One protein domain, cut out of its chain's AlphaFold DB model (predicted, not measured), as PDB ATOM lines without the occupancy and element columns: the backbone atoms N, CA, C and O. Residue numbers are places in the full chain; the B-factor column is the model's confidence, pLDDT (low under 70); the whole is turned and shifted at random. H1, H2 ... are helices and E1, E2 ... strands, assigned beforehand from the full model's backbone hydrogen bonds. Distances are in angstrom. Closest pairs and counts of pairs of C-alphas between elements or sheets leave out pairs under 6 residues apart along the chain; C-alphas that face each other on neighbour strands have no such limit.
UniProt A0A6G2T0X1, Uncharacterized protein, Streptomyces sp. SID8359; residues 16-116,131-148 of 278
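Overview. This is residues 16 to 116 and 131 to 148 of the 278 residues of an uncharacterized protein of Streptomyces sp. SID8359 (UniProt A0A6G2T0X1). The long helix H2 reaches out from a cluster of shorter helices, in which H3 is the core and H4, H5 and H6 pack on it crosswise; H1 lies crosswise at the far end of H2. Strand E1, with the short stretches 76 to 77 and 112 to 113 paired to it, makes a small patch of strand in the cluster. The printed part has 119 residues, with six named helices and one named strand in the order H1, H2, H3, H4, H5, E1, H6, and its class is mostly helix. It is compact, with a radius of gyration of the C-alphas of 15.1 A and spans of 44 by 32 by 29 A.

Along the chain. H2, residues 35 to 55, is the longest helix at 30.3 A, from C-alpha 35 at (206.224, 200.047, 171.280) to C-alpha 55 at (203.534, 177.587, 191.415). Before it comes H1, residues 16 to 27, 16.6 A. After it come H3, residues 61 to 70, 14.7 A; H4, residues 83 to 90; and H5, residues 96 to 108, 18.2 A. E1 is residues 131 to 134, and H6, residues 136 to 146, 15.3 A, ends at C-alpha 146 at (194.323, 196.544, 186.758).

Arrangement. H2 and H3 form a helical hairpin: residues 50 to 54 of H2 touch H3, opposite ways at a steep tilt of 44 degrees, and the closest C-alphas, of Leu 50 and Arg 62, are 6.2 A apart. At residues 35 to 38, H2 only just touches residues 21 to 24 of H1, with 3 pairs of C-alphas within 8 A; the closest are those of Leu 24 and Ala 38, 6.6 A. H3 is the hub, touching four helices. It is about perpendicular to H6, at 84 degrees, with the C-alphas of Ser 69 and Arg 139 closest at 4.8 A. It is about perpendicular to H5, also at 84 degrees, with those of Ala 61 and Ala 102 closest at 4.4 A. It is about perpendicular to H4, at 82 degrees, with those of Val 64 and Val 86 closest at 6.9 A. H4 touches residues 96 to 99 of H5, with the C-alphas of Ala 83 and Ala 96 closest at 5.3 A. H2 and H6 are close but not clearly touching; their closest C-alphas, of Arg 43 and Val 141, are 6.9 A apart. E1 pairs with no named strand, but residues 76 to 77 pair with 131 to 132 and residues 112 to 113 with 133 to 134, both antiparallel. In H2, H3, H4, H5 and H6 every O i to N i+4 pair is within hydrogen-bond range; in H1, 4 of 8 are.

Size, cuts and confidence. The two C-alphas farthest apart, of Pro 29 and Glu 84, are 44.8 A apart. Residues 117 to 130 are not printed; C-alphas 116 and 131 stand 9.4 A apart across the cut. The link from H3 to H4, residues 71 to 82, is long. The mean pLDDT of the printed part is 77.6, and residues 16 to 42, 115 to 116, 136 to 137 and 144 to 148 are under 70.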
ATOM      1  N   LEU A  16     214.626 204.801 178.201       51.69
ATOM      2  CA  LEU A  16     213.787 203.605 178.247       51.69
ATOM      3  C   LEU A  16     212.866 203.501 177.022       51.69
ATOM      4  O   LEU A  16     212.581 202.407 176.570       51.69
ATOM      5  N   GLU A  17     212.384 204.605 176.459       53.91
ATOM      6  CA  GLU A  17     211.573 204.570 175.236       53.91
ATOM      7  C   GLU A  17     212.417 204.275 173.988       53.91
ATOM      8  O   GLU A  17     211.943 203.595 173.081       53.91
ATOM      9  N   THR A  18     213.670 204.742 173.955       56.12
ATOM     10  CA  THR A  18     214.533 204.666 172.764       56.12
ATOM     11  C   THR A  18     215.433 203.424 172.772       56.12
ATOM     12  O   THR A  18     215.439 202.660 171.815       56.12
ATOM     13  N   GLU A  19     216.156 203.161 173.865       56.59
ATOM     14  CA  GLU A  19     217.141 202.067 173.956       56.59
ATOM     15  C   GLU A  19     216.490 200.696 174.216       56.59
ATOM     16  O   GLU A  19     217.044 199.651 173.874       56.59
ATOM     17  N   PHE A  20     215.297 200.671 174.815       54.19
ATOM     18  CA  PHE A  20     214.587 199.425 175.126       54.19
ATOM     19  C   PHE A  20     213.937 198.796 173.885       54.19
ATOM     20  O   PHE A  20     213.857 197.571 173.788       54.19
ATOM     21  N   ALA A  21     213.514 199.623 172.922       53.66
ATOM     22  CA  ALA A  21     213.045 199.167 171.615       53.66
ATOM     23  C   ALA A  21     214.178 198.500 170.819       53.66
ATOM     24  O   ALA A  21     213.955 197.458 170.205       53.66
ATOM     25  N   ASP A  22     215.398 199.037 170.907       53.38
ATOM     26  CA  ASP A  22     216.590 198.462 170.274       53.38
ATOM     27  C   ASP A  22     217.017 197.138 170.933       53.38
ATOM     28  O   ASP A  22     217.300 196.158 170.239       53.38
ATOM     29  N   LEU A  23     217.003 197.066 172.273       52.41
ATOM     30  CA  LEU A  23     217.323 195.845 173.028       52.41
ATOM     31  C   LEU A  23     216.336 194.699 172.751       52.41
ATOM     32  O   LEU A  23     216.760 193.565 172.540       52.41
ATOM     33  N   LEU A  24     215.029 194.982 172.717       52.03
ATOM     34  CA  LEU A  24     214.008 193.984 172.374       52.03
ATOM     35  C   LEU A  24     213.964 193.683 170.875       52.03
ATOM     36  O   LEU A  24     213.655 192.558 170.493       52.03
ATOM     37  N   GLY A  25     214.291 194.659 170.028       49.28
ATOM     38  CA  GLY A  25     214.334 194.511 168.579       49.28
ATOM     39  C   GLY A  25     215.393 193.532 168.082       49.28
ATOM     40  O   GLY A  25     215.176 192.869 167.067       49.28
ATOM     41  N   ALA A  26     216.496 193.391 168.823       52.66
ATOM     42  CA  ALA A  26     217.545 192.416 168.535       52.66
ATOM     43  C   ALA A  26     217.086 190.955 168.720       52.66
ATOM     44  O   ALA A  26     217.529 190.082 167.977       52.66
ATOM     45  N   GLU A  27     216.186 190.683 169.674       51.16
ATOM     46  CA  GLU A  27     215.671 189.328 169.944       51.16
ATOM     47  C   GLU A  27     214.283 189.071 169.330       51.16
ATOM     48  O   GLU A  27     213.947 187.937 168.997       51.16
ATOM     49  N   HIS A  28     213.472 190.117 169.159       53.88
ATOM     50  CA  HIS A  28     212.113 190.067 168.621       53.88
ATOM     51  C   HIS A  28     211.939 191.174 167.563       53.88
ATOM     52  O   HIS A  28     211.480 192.273 167.885       53.88
ATOM     53  N   PRO A  29     212.230 190.899 166.277       52.62
ATOM     54  CA  PRO A  29     212.258 191.916 165.219       52.62
ATOM     55  C   PRO A  29     210.938 192.691 165.049       52.62
ATOM     56  O   PRO A  29     210.940 193.851 164.649       52.62
ATOM     57  N   GLY A  30     209.799 192.070 165.382       53.94
ATOM     58  CA  GLY A  30     208.477 192.709 165.347       53.94
ATOM     59  C   GLY A  30     208.182 193.651 166.523       53.94
ATOM     60  O   GLY A  30     207.251 194.446 166.437       53.94
ATOM     61  N   ALA A  31     208.960 193.584 167.608       51.31
ATOM     62  CA  ALA A  31     208.832 194.459 168.775       51.31
ATOM     63  C   ALA A  31     209.563 195.802 168.596       51.31
ATOM     64  O   ALA A  31     209.153 196.792 169.195       51.31
ATOM     65  N   ALA A  32     210.588 195.855 167.738       52.91
ATOM     66  CA  ALA A  32     211.343 197.078 167.434       52.91
ATOM     67  C   ALA A  32     210.484 198.161 166.758       52.91
ATOM     68  O   ALA A  32     210.699 199.352 166.950       52.91
ATOM     69  N   ALA A  33     209.515 197.734 165.940       59.69
ATOM     70  CA  ALA A  33     208.688 198.616 165.118       59.69
ATOM     71  C   ALA A  33     207.389 199.076 165.811       59.69
ATOM     72  O   ALA A  33     206.751 200.013 165.337       59.69
ATOM     73  N   ASP A  34     206.992 198.428 166.913       66.25
ATOM     74  CA  ASP A  34     205.768 198.728 167.664       66.25
ATOM     75  C   ASP A  34     206.053 198.741 169.183       66.25
ATOM     76  O   ASP A  34     206.199 197.676 169.794       66.25
ATOM     77  N   PRO A  35     206.072 199.924 169.830       64.44
ATOM     78  CA  PRO A  35     206.224 200.047 171.280       64.44
ATOM     79  C   PRO A  35     205.194 199.237 172.084       64.44
ATOM     80  O   PRO A  35     205.490 198.779 173.188       64.44
ATOM     81  N   GLU A  36     203.987 199.018 171.553       65.19
ATOM     82  CA  GLU A  36     202.984 198.170 172.201       65.19
ATOM     83  C   GLU A  36     203.314 196.675 172.058       65.19
ATOM     84  O   GLU A  36     203.039 195.899 172.973       65.19
ATOM     85  N   ALA A  37     203.957 196.246 170.967       65.38
ATOM     86  CA  ALA A  37     204.462 194.880 170.816       65.38
ATOM     87  C   ALA A  37     205.603 194.585 171.794       65.38
ATOM     88  O   ALA A  37     205.568 193.551 172.463       65.38
ATOM     89  N   ALA A  38     206.553 195.511 171.950       63.25
ATOM     90  CA  ALA A  38     207.614 195.417 172.955       63.25
ATOM     91  C   ALA A  38     207.046 195.275 174.378       63.25
ATOM     92  O   ALA A  38     207.435 194.375 175.127       63.25
ATOM     93  N   ARG A  39     206.046 196.095 174.730       66.06
ATOM     94  CA  ARG A  39     205.339 195.995 176.020       66.06
ATOM     95  C   ARG A  39     204.613 194.657 176.192       66.06
ATOM     96  O   ARG A  39     204.638 194.105 177.290       66.06
ATOM     97  N   ARG A  40     203.989 194.113 175.135       69.25
ATOM     98  CA  ARG A  40     203.326 192.792 175.168       69.25
ATOM     99  C   ARG A  40     204.311 191.656 175.454       69.25
ATOM    100  O   ARG A  40     203.992 190.798 176.272       69.25
ATOM    101  N   VAL A  41     205.488 191.660 174.825       68.94
ATOM    102  CA  VAL A  41     206.526 190.632 175.040       68.94
ATOM    103  C   VAL A  41     207.032 190.667 176.481       68.94
ATOM    104  O   VAL A  41     207.008 189.651 177.167       68.94
ATOM    105  N   VAL A  42     207.395 191.848 176.981       69.00
ATOM    106  CA  VAL A  42     207.894 192.022 178.355       69.00
ATOM    107  C   VAL A  42     206.847 191.620 179.386       69.00
ATOM    108  O   VAL A  42     207.148 190.896 180.336       69.00
ATOM    109  N   ARG A  43     205.594 192.035 179.167       71.75
ATOM    110  CA  ARG A  43     204.467 191.601 179.987       71.75
ATOM    111  C   ARG A  43     204.370 190.079 180.023       71.75
ATOM    112  O   ARG A  43     204.199 189.528 181.101       71.75
ATOM    113  N   HIS A  44     204.493 189.411 178.878       71.19
ATOM    114  CA  HIS A  44     204.417 187.955 178.812       71.19
ATOM    115  C   HIS A  44     205.534 187.285 179.626       71.19
ATOM    116  O   HIS A  44     205.256 186.391 180.420       71.19
ATOM    117  N   THR A  45     206.777 187.760 179.511       74.50
ATOM    118  CA  THR A  45     207.913 187.249 180.298       74.50
ATOM    119  C   THR A  45     207.707 187.434 181.808       74.50
ATOM    120  O   THR A  45     208.029 186.548 182.605       74.50
ATOM    121  N   TRP A  46     207.133 188.562 182.227       76.56
ATOM    122  CA  TRP A  46     206.812 188.804 183.635       76.56
ATOM    123  C   TRP A  46     205.614 188.004 184.126       76.56
ATOM    124  O   TRP A  46     205.656 187.500 185.245       76.56
ATOM    125  N   ASP A  47     204.575 187.839 183.308       79.00
ATOM    126  CA  ASP A  47     203.431 186.995 183.645       79.00
ATOM    127  C   ASP A  47     203.885 185.545 183.861       79.00
ATOM    128  O   ASP A  47     203.515 184.954 184.871       79.00
ATOM    129  N   LEU A  48     204.796 185.027 183.027       77.75
ATOM    130  CA  LEU A  48     205.426 183.717 183.240       77.75
ATOM    131  C   LEU A  48     206.206 183.643 184.564       77.75
ATOM    132  O   LEU A  48     206.139 182.630 185.261       77.75
ATOM    133  N   SER A  49     206.920 184.712 184.930       81.31
ATOM    134  CA  SER A  49     207.663 184.793 186.197       81.31
ATOM    135  C   SER A  49     206.725 184.809 187.410       81.31
ATOM    136  O   SER A  49     206.969 184.131 188.404       81.31
ATOM    137  N   LEU A  50     205.613 185.541 187.321       84.25
ATOM    138  CA  LEU A  50     204.580 185.588 188.357       84.25
ATOM    139  C   LEU A  50     203.819 184.261 188.474       84.25
ATOM    140  O   LEU A  50     203.497 183.837 189.583       84.25
ATOM    141  N   ASP A  51     203.574 183.578 187.356       84.31
ATOM    142  CA  ASP A  51     202.965 182.247 187.340       84.31
ATOM    143  C   ASP A  51     203.918 181.182 187.891       84.31
ATOM    144  O   ASP A  51     203.478 180.212 188.511       84.31
ATOM    145  N   GLN A  52     205.229 181.346 187.691       83.69
ATOM    146  CA  GLN A  52     206.237 180.511 188.340       83.69
ATOM    147  C   GLN A  52     206.260 180.757 189.853       83.69
ATOM    148  O   GLN A  52     206.124 179.801 190.607       83.69
ATOM    149  N   LEU A  53     206.308 182.016 190.304       86.31
ATOM    150  CA  LEU A  53     206.226 182.365 191.728       86.31
ATOM    151  C   LEU A  53     204.974 181.783 192.395       86.31
ATOM    152  O   LEU A  53     205.050 181.247 193.499       86.31
ATOM    153  N   HIS A  54     203.826 181.848 191.718       86.88
ATOM    154  CA  HIS A  54     202.593 181.254 192.223       86.88
ATOM    155  C   HIS A  54     202.708 179.729 192.367       86.88
ATOM    156  O   HIS A  54     202.320 179.185 193.400       86.88
ATOM    157  N   ARG A  55     203.277 179.039 191.366       87.88
ATOM    158  CA  ARG A  55     203.534 177.587 191.415       87.88
ATOM    159  C   ARG A  55     204.545 177.197 192.496       87.88
ATOM    160  O   ARG A  55     204.387 176.142 193.100       87.88
ATOM    161  N   ASP A  56     205.509 178.066 192.786       86.06
ATOM    162  CA  ASP A  56     206.508 177.889 193.847       86.06
ATOM    163  C   ASP A  56     205.934 178.153 195.259       86.06
ATOM    164  O   ASP A  56     206.650 178.053 196.254       86.06
ATOM    165  N   GLY A  57     204.640 178.482 195.369       85.50
ATOM    166  CA  GLY A  57     203.938 178.701 196.636       85.50
ATOM    167  C   GLY A  57     203.847 180.166 197.075       85.50
ATOM    168  O   GLY A  57     203.194 180.460 198.078       85.50
ATOM    169  N   TYR A  58     204.415 181.112 196.319       89.44
ATOM    170  CA  TYR A  58     204.315 182.554 196.581       89.44
ATOM    171  C   TYR A  58     203.017 183.137 196.011       89.44
ATOM    172  O   TYR A  58     203.012 184.011 195.141       89.44
ATOM    173  N   THR A  59     201.881 182.655 196.510       90.06
ATOM    174  CA  THR A  59     200.551 182.972 195.964       90.06
ATOM    175  C   THR A  59     200.205 184.465 196.004       90.06
ATOM    176  O   THR A  59     199.491 184.948 195.125       90.06
ATOM    177  N   LEU A  60     200.757 185.210 196.970       92.25
ATOM    178  CA  LEU A  60     200.526 186.647 197.153       92.25
ATOM    179  C   LEU A  60     201.456 187.551 196.323       92.25
ATOM    180  O   LEU A  60     201.262 188.764 196.331       92.25
ATOM    181  N   ALA A  61     202.427 187.012 195.573       91.38
ATOM    182  CA  ALA A  61     203.370 187.825 194.793       91.38
ATOM    183  C   ALA A  61     202.662 188.738 193.778       91.38
ATOM    184  O   ALA A  61     202.924 189.940 193.724       91.38
ATOM    185  N   ARG A  62     201.712 188.192 193.011       89.94
ATOM    186  CA  ARG A  62     200.942 188.961 192.024       89.94
ATOM    187  C   ARG A  62     200.053 190.032 192.690       89.94
ATOM    188  O   ARG A  62     200.170 191.188 192.286       89.94
ATOM    189  N   PRO A  63     199.250 189.725 193.728       90.81
ATOM    190  CA  PRO A  63     198.487 190.752 194.437       90.81
ATOM    191  C   PRO A  63     199.326 191.853 195.094       90.81
ATOM    192  O   PRO A  63     198.974 193.027 195.008       90.81
ATOM    193  N   VAL A  64     200.461 191.509 195.708       92.00
ATOM    194  CA  VAL A  64     201.367 192.500 196.313       92.00
ATOM    195  C   VAL A  64     201.947 193.429 195.248       92.00
ATOM    196  O   VAL A  64     201.963 194.646 195.432       92.00
ATOM    197  N   LEU A  65     202.365 192.884 194.102       90.00
ATOM    198  CA  LEU A  65     202.836 193.681 192.969       90.00
ATOM    199  C   LEU A  65     201.756 194.650 192.469       90.00
ATOM    200  O   LEU A  65     202.029 195.818 192.191       90.00
ATOM    201  N   GLN A  66     200.520 194.163 192.383       88.50
ATOM    202  CA  GLN A  66     199.362 194.944 191.970       88.50
ATOM    203  C   GLN A  66     199.065 196.087 192.953       88.50
ATOM    204  O   GLN A  66     198.921 197.225 192.510       88.50
ATOM    205  N   LEU A  67     199.079 195.837 194.266       91.00
ATOM    206  CA  LEU A  67     198.920 196.881 195.289       91.00
ATOM    207  C   LEU A  67     200.005 197.958 195.188       91.00
ATOM    208  O   LEU A  67     199.698 199.149 195.175       91.00
ATOM    209  N   LEU A  68     201.268 197.550 195.043       90.50
ATOM    210  CA  LEU A  68     202.384 198.482 194.862       90.50
ATOM    211  C   LEU A  68     202.233 199.327 193.593       90.50
ATOM    212  O   LEU A  68     202.649 200.484 193.576       90.50
ATOM    213  N   SER A  69     201.619 198.782 192.541       88.69
ATOM    214  CA  SER A  69     201.398 199.524 191.299       88.69
ATOM    215  C   SER A  69     200.337 200.628 191.412       88.69
ATOM    216  O   SER A  69     200.387 201.583 190.638       88.69
ATOM    217  N   LEU A  70     199.425 200.527 192.390       87.81
ATOM    218  CA  LEU A  70     198.382 201.523 192.666       87.81
ATOM    219  C   LEU A  70     198.887 202.713 193.505       87.81
ATOM    220  O   LEU A  70     198.248 203.761 193.525       87.81
ATOM    221  N   LEU A  71     200.032 202.575 194.178       89.12
ATOM    222  CA  LEU A  71     200.703 203.662 194.902       89.12
ATOM    223  C   LEU A  71     201.559 204.509 193.953       89.12
ATOM    224  O   LEU A  71     201.957 204.024 192.896       89.12
ATOM    225  N   GLU A  72     201.867 205.759 194.323       87.56
ATOM    226  CA  GLU A  72     202.764 206.659 193.563       87.56
ATOM    227  C   GLU A  72     204.125 206.025 193.183       87.56
ATOM    228  O   GLU A  72     204.623 205.187 193.938       87.56
ATOM    229  N   PRO A  73     204.766 206.418 192.051       85.00
ATOM    230  CA  PRO A  73     206.027 205.849 191.541       85.00
ATOM    231  C   PRO A  73     207.254 206.322 192.333       85.00
ATOM    232  O   PRO A  73     208.237 206.825 191.791       85.00
ATOM    233  N   VAL A  74     207.186 206.185 193.642       85.69
ATOM    234  CA  VAL A  74     208.182 206.628 194.611       85.69
ATOM    235  C   VAL A  74     208.366 205.521 195.646       85.69
ATOM    236  O   VAL A  74     207.493 204.660 195.774       85.69
ATOM    237  N   PRO A  75     209.502 205.485 196.357       88.31
ATOM    238  CA  PRO A  75     209.733 204.464 197.368       88.31
ATOM    239  C   PRO A  75     208.611 204.383 198.405       88.31
ATOM    240  O   PRO A  75     208.330 205.350 199.108       88.31
ATOM    241  N   VAL A  76     208.038 203.188 198.535       90.19
ATOM    242  CA  VAL A  76     206.954 202.886 199.476       90.19
ATOM    243  C   VAL A  76     207.556 202.363 200.783       90.19
ATOM    244  O   VAL A  76     208.439 201.502 200.738       90.19
ATOM    245  N   PRO A  77     207.111 202.806 201.970       91.38
ATOM    246  CA  PRO A  77     207.605 202.237 203.219       91.38
ATOM    247  C   PRO A  77     207.164 200.773 203.360       91.38
ATOM    248  O   PRO A  77     205.986 200.451 203.212       91.38
ATOM    249  N   ARG A  78     208.092 199.872 203.710       90.00
ATOM    250  CA  ARG A  78     207.805 198.436 203.893       90.00
ATOM    251  C   ARG A  78     206.685 198.168 204.898       90.00
ATOM    252  O   ARG A  78     205.942 197.200 204.734       90.00
ATOM    253  N   THR A  79     206.580 199.018 205.916       89.94
ATOM    254  CA  THR A  79     205.563 198.946 206.972       89.94
ATOM    255  C   THR A  79     204.143 199.166 206.458       89.94
ATOM    256  O   THR A  79     203.209 198.825 207.169       89.94
ATOM    257  N   LEU A  80     203.966 199.724 205.253       92.25
ATOM    258  CA  LEU A  80     202.649 199.884 204.631       92.25
ATOM    259  C   LEU A  80     202.130 198.570 204.030       92.25
ATOM    260  O   LEU A  80     200.925 198.363 203.973       92.25
ATOM    261  N   MET A  81     203.020 197.675 203.586       93.56
ATOM    262  CA  MET A  81     202.633 196.372 203.031       93.56
ATOM    263  C   MET A  81     202.384 195.368 204.162       93.56
ATOM    264  O   MET A  81     203.256 194.562 204.496       93.56
ATOM    265  N   THR A  82     201.204 195.461 204.774       94.69
ATOM    266  CA  THR A  82     200.764 194.603 205.882       94.69
ATOM    267  C   THR A  82     199.930 193.415 205.393       94.69
ATOM    268  O   THR A  82     199.439 193.392 204.261       94.69
ATOM    269  N   ALA A  83     199.763 192.406 206.250       95.50
ATOM    270  CA  ALA A  83     198.894 191.267 205.959       95.50
ATOM    271  C   ALA A  83     197.419 191.688 205.899       95.50
ATOM    272  O   ALA A  83     196.658 191.189 205.072       95.50
ATOM    273  N   GLU A  84     197.038 192.648 206.735       95.88
ATOM    274  CA  GLU A  84     195.712 193.248 206.799       95.88
ATOM    275  C   GLU A  84     195.382 193.995 205.503       95.88
ATOM    276  O   GLU A  84     194.284 193.825 204.980       95.88
ATOM    277  N   LEU A  85     196.344 194.725 204.920       95.44
ATOM    278  CA  LEU A  85     196.164 195.406 203.637       95.44
ATOM    279  C   LEU A  85     195.908 194.396 202.524       95.44
ATOM    280  O   LEU A  85     194.955 194.532 201.759       95.44
ATOM    281  N   VAL A  86     196.758 193.368 202.438       94.25
ATOM    282  CA  VAL A  86     196.640 192.347 201.393       94.25
ATOM    283  C   VAL A  86     195.332 191.576 201.547       94.25
ATOM    284  O   VAL A  86     194.625 191.382 200.560       94.25
ATOM    285  N   THR A  87     194.968 191.189 202.771       94.88
ATOM    286  CA  THR A  87     193.708 190.481 203.044       94.88
ATOM    287  C   THR A  87     192.501 191.362 202.732       94.88
ATOM    288  O   THR A  87     191.590 190.914 202.044       94.88
ATOM    289  N   GLY A  88     192.504 192.623 203.175       92.31
ATOM    290  CA  GLY A  88     191.408 193.566 202.951       92.31
ATOM    291  C   GLY A  88     191.189 193.888 201.473       92.31
ATOM    292  O   GLY A  88     190.051 193.936 201.018       92.31
ATOM    293  N   ALA A  89     192.267 194.036 200.701       91.69
ATOM    294  CA  ALA A  89     192.170 194.300 199.269       91.69
ATOM    295  C   ALA A  89     191.748 193.058 198.465       91.69
ATOM    296  O   ALA A  89     190.926 193.146 197.555       91.69
ATOM    297  N   THR A  90     192.321 191.892 198.771       90.38
ATOM    298  CA  THR A  90     192.221 190.708 197.899       90.38
ATOM    299  C   THR A  90     191.182 189.685 198.350       90.38
ATOM    300  O   THR A  90     190.793 188.830 197.558       90.38
ATOM    301  N   GLY A  91     190.774 189.719 199.622       90.31
ATOM    302  CA  GLY A  91     190.003 188.654 200.268       90.31
ATOM    303  C   GLY A  91     190.786 187.354 200.497       90.31
ATOM    304  O   GLY A  91     190.229 186.395 201.030       90.31
ATOM    305  N   LEU A  92     192.064 187.288 200.101       90.12
ATOM    306  CA  LEU A  92     192.915 186.118 200.298       90.12
ATOM    307  C   LEU A  92     193.516 186.132 201.708       90.12
ATOM    308  O   LEU A  92     193.941 187.190 202.173       90.12
ATOM    309  N   PRO A  93     193.617 184.973 202.383       93.38
ATOM    310  CA  PRO A  93     194.242 184.905 203.695       93.38
ATOM    311  C   PRO A  93     195.728 185.257 203.583       93.38
ATOM    312  O   PRO A  93     196.499 184.539 202.941       93.38
ATOM    313  N   ALA A  94     196.134 186.346 204.234       95.00
ATOM    314  CA  ALA A  94     197.530 186.738 204.340       95.00
ATOM    315  C   ALA A  94     197.995 186.743 205.800       95.00
ATOM    316  O   ALA A  94     197.274 187.102 206.726       95.00
ATOM    317  N   THR A  95     199.251 186.362 205.992       95.62
ATOM    318  CA  THR A  95     200.022 186.533 207.228       95.62
ATOM    319  C   THR A  95     201.256 187.378 206.933       95.62
ATOM    320  O   THR A  95     201.675 187.476 205.775       95.62
ATOM    321  N   ALA A  96     201.885 187.941 207.969       92.81
ATOM    322  CA  ALA A  96     203.153 188.654 207.807       92.81
ATOM    323  C   ALA A  96     204.174 187.790 207.044       92.81
ATOM    324  O   ALA A  96     204.669 188.203 206.004       92.81
ATOM    325  N   ALA A  97     204.359 186.527 207.445       91.69
ATOM    326  CA  ALA A  97     205.282 185.604 206.784       91.69
ATOM    327  C   ALA A  97     204.994 185.409 205.283       91.69
ATOM    328  O   ALA A  97     205.918 185.390 204.475       91.69
ATOM    329  N   THR A  98     203.723 185.300 204.883       94.75
ATOM    330  CA  THR A  98     203.367 185.144 203.460       94.75
ATOM    331  C   THR A  98     203.568 186.426 202.650       94.75
ATOM    332  O   THR A  98     203.923 186.346 201.476       94.75
ATOM    333  N   VAL A  99     203.382 187.605 203.258       94.06
ATOM    334  CA  VAL A  99     203.664 188.895 202.604       94.06
ATOM    335  C   VAL A  99     205.171 189.094 202.456       94.06
ATOM    336  O   VAL A  99     205.640 189.473 201.385       94.06
ATOM    337  N   ASP A 100     205.942 188.774 203.493       91.62
ATOM    338  CA  ASP A 100     207.405 188.793 203.477       91.62
ATOM    339  C   ASP A 100     207.956 187.861 202.391       91.62
ATOM    340  O   ASP A 100     208.793 188.273 201.588       91.62
ATOM    341  N   ALA A 101     207.433 186.633 202.316       91.00
ATOM    342  CA  ALA A 101     207.791 185.660 201.292       91.00
ATOM    343  C   ALA A 101     207.455 186.163 199.879       91.00
ATOM    344  O   ALA A 101     208.275 186.042 198.972       91.00
ATOM    345  N   ALA A 102     206.285 186.781 199.689       92.19
ATOM    346  CA  ALA A 102     205.898 187.372 198.410       92.19
ATOM    347  C   ALA A 102     206.844 188.506 197.984       92.19
ATOM    348  O   ALA A 102     207.293 188.532 196.839       92.19
ATOM    349  N   LEU A 103     207.194 189.417 198.896       91.38
ATOM    350  CA  LEU A 103     208.140 190.504 198.622       91.38
ATOM    351  C   LEU A 103     209.546 189.972 198.314       91.38
ATOM    352  O   LEU A 103     210.196 190.473 197.397       91.38
ATOM    353  N   ALA A 104     209.998 188.944 199.037       87.75
ATOM    354  CA  ALA A 104     211.272 188.279 198.777       87.75
ATOM    355  C   ALA A 104     211.289 187.594 197.401       87.75
ATOM    356  O   ALA A 104     212.245 187.771 196.648       87.75
ATOM    357  N   GLY A 105     210.214 186.890 197.032       85.62
ATOM    358  CA  GLY A 105     210.062 186.283 195.708       85.62
ATOM    359  C   GLY A 105     210.074 187.326 194.588       85.62
ATOM    360  O   GLY A 105     210.826 187.198 193.623       85.62
ATOM    361  N   LEU A 106     209.327 188.424 194.742       88.06
ATOM    362  CA  LEU A 106     209.357 189.540 193.789       88.06
ATOM    363  C   LEU A 106     210.753 190.167 193.667       88.06
ATOM    364  O   LEU A 106     211.153 190.567 192.573       88.06
ATOM    365  N   HIS A 107     211.504 190.244 194.770       84.69
ATOM    366  CA  HIS A 107     212.878 190.731 194.752       84.69
ATOM    367  C   HIS A 107     213.830 189.782 194.019       84.69
ATOM    368  O   HIS A 107     214.600 190.223 193.168       84.69
ATOM    369  N   GLN A 108     213.738 188.480 194.295       80.25
ATOM    370  CA  GLN A 108     214.565 187.449 193.668       80.25
ATOM    371  C   GLN A 108     214.393 187.408 192.144       80.25
ATOM    372  O   GLN A 108     215.369 187.230 191.421       80.25
ATOM    373  N   TYR A 109     213.170 187.622 191.656       74.88
ATOM    374  CA  TYR A 109     212.862 187.691 190.224       74.88
ATOM    375  C   TYR A 109     213.115 189.084 189.608       74.88
ATOM    376  O   TYR A 109     212.780 189.319 188.450       74.88
ATOM    377  N   GLY A 110     213.701 190.027 190.361       74.88
ATOM    378  CA  GLY A 110     214.076 191.359 189.872       74.88
ATOM    379  C   GLY A 110     212.901 192.306 189.606       74.88
ATOM    380  O   GLY A 110     213.098 193.385 189.050       74.88
ATOM    381  N   LEU A 111     211.684 191.932 190.010       79.19
ATOM    382  CA  LEU A 111     210.478 192.745 189.838       79.19
ATOM    383  C   LEU A 111     210.377 193.846 190.895       79.19
ATOM    384  O   LEU A 111     209.743 194.870 190.659       79.19
ATOM    385  N   LEU A 112     211.019 193.651 192.047       82.12
ATOM    386  CA  LEU A 112     211.023 194.583 193.164       82.12
ATOM    387  C   LEU A 112     212.449 194.829 193.651       82.12
ATOM    388  O   LEU A 112     213.216 193.897 193.879       82.12
ATOM    389  N   HIS A 113     212.808 196.083 193.883       77.50
ATOM    390  CA  HIS A 113     214.044 196.401 194.575       77.50
ATOM    391  C   HIS A 113     213.759 196.696 196.047       77.50
ATOM    392  O   HIS A 113     213.081 197.666 196.389       77.50
ATOM    393  N   THR A 114     214.303 195.849 196.917       71.62
ATOM    394  CA  THR A 114     214.401 196.093 198.354       71.62
ATOM    395  C   THR A 114     215.864 196.418 198.641       71.62
ATOM    396  O   THR A 114     216.688 195.501 198.608       71.62
ATOM    397  N   PRO A 115     216.238 197.692 198.849       59.72
ATOM    398  CA  PRO A 115     217.607 198.019 199.200       59.72
ATOM    399  C   PRO A 115     217.941 197.262 200.478       59.72
ATOM    400  O   PRO A 115     217.250 197.379 201.491       59.72
ATOM    401  N   GLY A 116     218.945 196.398 200.361       50.75
ATOM    402  CA  GLY A 116     219.271 195.432 201.388       50.75
ATOM    403  C   GLY A 116     219.620 196.105 202.706       50.75
ATOM    404  O   GLY A 116     220.188 197.198 202.755       50.75
ATOM    405  N   HIS A 131     212.416 200.065 202.301       76.62
ATOM    406  CA  HIS A 131     211.520 200.716 201.364       76.62
ATOM    407  C   HIS A 131     211.467 199.908 200.076       76.62
ATOM    408  O   HIS A 131     212.404 199.198 199.719       76.62
ATOM    409  N   LEU A 132     210.323 199.958 199.420       80.25
ATOM    410  CA  LEU A 132     209.992 199.131 198.282       80.25
ATOM    411  C   LEU A 132     210.055 200.006 197.038       80.25
ATOM    412  O   LEU A 132     209.379 201.031 196.959       80.25
ATOM    413  N   HIS A 133     210.878 199.602 196.077       81.75
ATOM    414  CA  HIS A 133     211.010 200.275 194.794       81.75
ATOM    415  C   HIS A 133     210.541 199.352 193.681       81.75
ATOM    416  O   HIS A 133     211.189 198.350 193.376       81.75
ATOM    417  N   LEU A 134     209.422 199.707 193.058       78.56
ATOM    418  CA  LEU A 134     208.928 199.010 191.882       78.56
ATOM    419  C   LEU A 134     209.580 199.588 190.622       78.56
ATOM    420  O   LEU A 134     209.660 200.808 190.470       78.56
ATOM    421  N   HIS A 135     210.040 198.732 189.708       73.25
ATOM    422  CA  HIS A 135     210.571 199.210 188.432       73.25
ATOM    423  C   HIS A 135     209.448 199.863 187.607       73.25
ATOM    424  O   HIS A 135     208.368 199.288 187.471       73.25
ATOM    425  N   LEU A 136     209.689 201.052 187.039       69.00
ATOM    426  CA  LEU A 136     208.648 201.886 186.415       69.00
ATOM    427  C   LEU A 136     207.849 201.141 185.335       69.00
ATOM    428  O   LEU A 136     206.624 201.189 185.331       69.00
ATOM    429  N   LEU A 137     208.537 200.389 184.472       67.62
ATOM    430  CA  LEU A 137     207.889 199.604 183.421       67.62
ATOM    431  C   LEU A 137     206.979 198.501 183.995       67.62
ATOM    432  O   LEU A 137     205.897 198.265 183.467       67.62
ATOM    433  N   VAL A 138     207.383 197.863 185.103       73.81
ATOM    434  CA  VAL A 138     206.558 196.861 185.801       73.81
ATOM    435  C   VAL A 138     205.307 197.535 186.346       73.81
ATOM    436  O   VAL A 138     204.201 197.083 186.073       73.81
ATOM    437  N   ARG A 139     205.467 198.681 187.018       76.12
ATOM    438  CA  ARG A 139     204.349 199.478 187.532       76.12
ATOM    439  C   ARG A 139     203.357 199.855 186.439       76.12
ATOM    440  O   ARG A 139     202.170 199.611 186.608       76.12
ATOM    441  N   GLU A 140     203.820 200.441 185.337       70.69
ATOM    442  CA  GLU A 140     202.937 200.905 184.264       70.69
ATOM    443  C   GLU A 140     202.151 199.762 183.626       70.69
ATOM    444  O   GLU A 140     200.941 199.876 183.423       70.69
ATOM    445  N   VAL A 141     202.817 198.642 183.341       71.69
ATOM    446  CA  VAL A 141     202.167 197.465 182.756       71.69
ATOM    447  C   VAL A 141     201.160 196.860 183.741       71.69
ATOM    448  O   VAL A 141     200.032 196.542 183.347       71.69
ATOM    449  N   THR A 142     201.512 196.743 185.025       74.44
ATOM    450  CA  THR A 142     200.615 196.205 186.058       74.44
ATOM    451  C   THR A 142     199.415 197.125 186.305       74.44
ATOM    452  O   THR A 142     198.280 196.650 186.270       74.44
ATOM    453  N   ALA A 143     199.630 198.435 186.451       70.44
ATOM    454  CA  ALA A 143     198.569 199.416 186.685       70.44
ATOM    455  C   ALA A 143     197.570 199.479 185.518       70.44
ATOM    456  O   ALA A 143     196.360 199.507 185.733       70.44
ATOM    457  N   ARG A 144     198.049 199.416 184.266       67.31
ATOM    458  CA  ARG A 144     197.173 199.348 183.080       67.31
ATOM    459  C   ARG A 144     196.352 198.064 183.024       67.31
ATOM    460  O   ARG A 144     195.212 198.090 182.574       67.31
ATOM    461  N   THR A 145     196.913 196.947 183.483       64.12
ATOM    462  CA  THR A 145     196.202 195.660 183.518       64.12
ATOM    463  C   THR A 145     195.106 195.652 184.585       64.12
ATOM    464  O   THR A 145     194.055 195.055 184.374       64.12
ATOM    465  N   LEU A 146     195.318 196.359 185.698       64.69
ATOM    466  CA  LEU A 146     194.323 196.544 186.758       64.69
ATOM    467  C   LEU A 146     193.182 197.496 186.380       64.69
ATOM    468  O   LEU A 146     192.173 197.519 187.075       64.69
ATOM    469  N   ALA A 147     193.305 198.267 185.294       53.94
ATOM    470  CA  ALA A 147     192.331 199.294 184.922       53.94
ATOM    471  C   ALA A 147     190.951 198.747 184.484       53.94
ATOM    472  O   ALA A 147     190.058 199.541 184.188       53.94
ATOM    473  N   ARG A 148     190.750 197.420 184.427       43.56
ATOM    474  CA  ARG A 148     189.448 196.752 184.216       43.56
ATOM    475  C   ARG A 148     189.475 195.360 184.876       43.56
ATOM    476  O   ARG A 148     190.337 194.585 184.460       43.56
TER     477      ARG A 148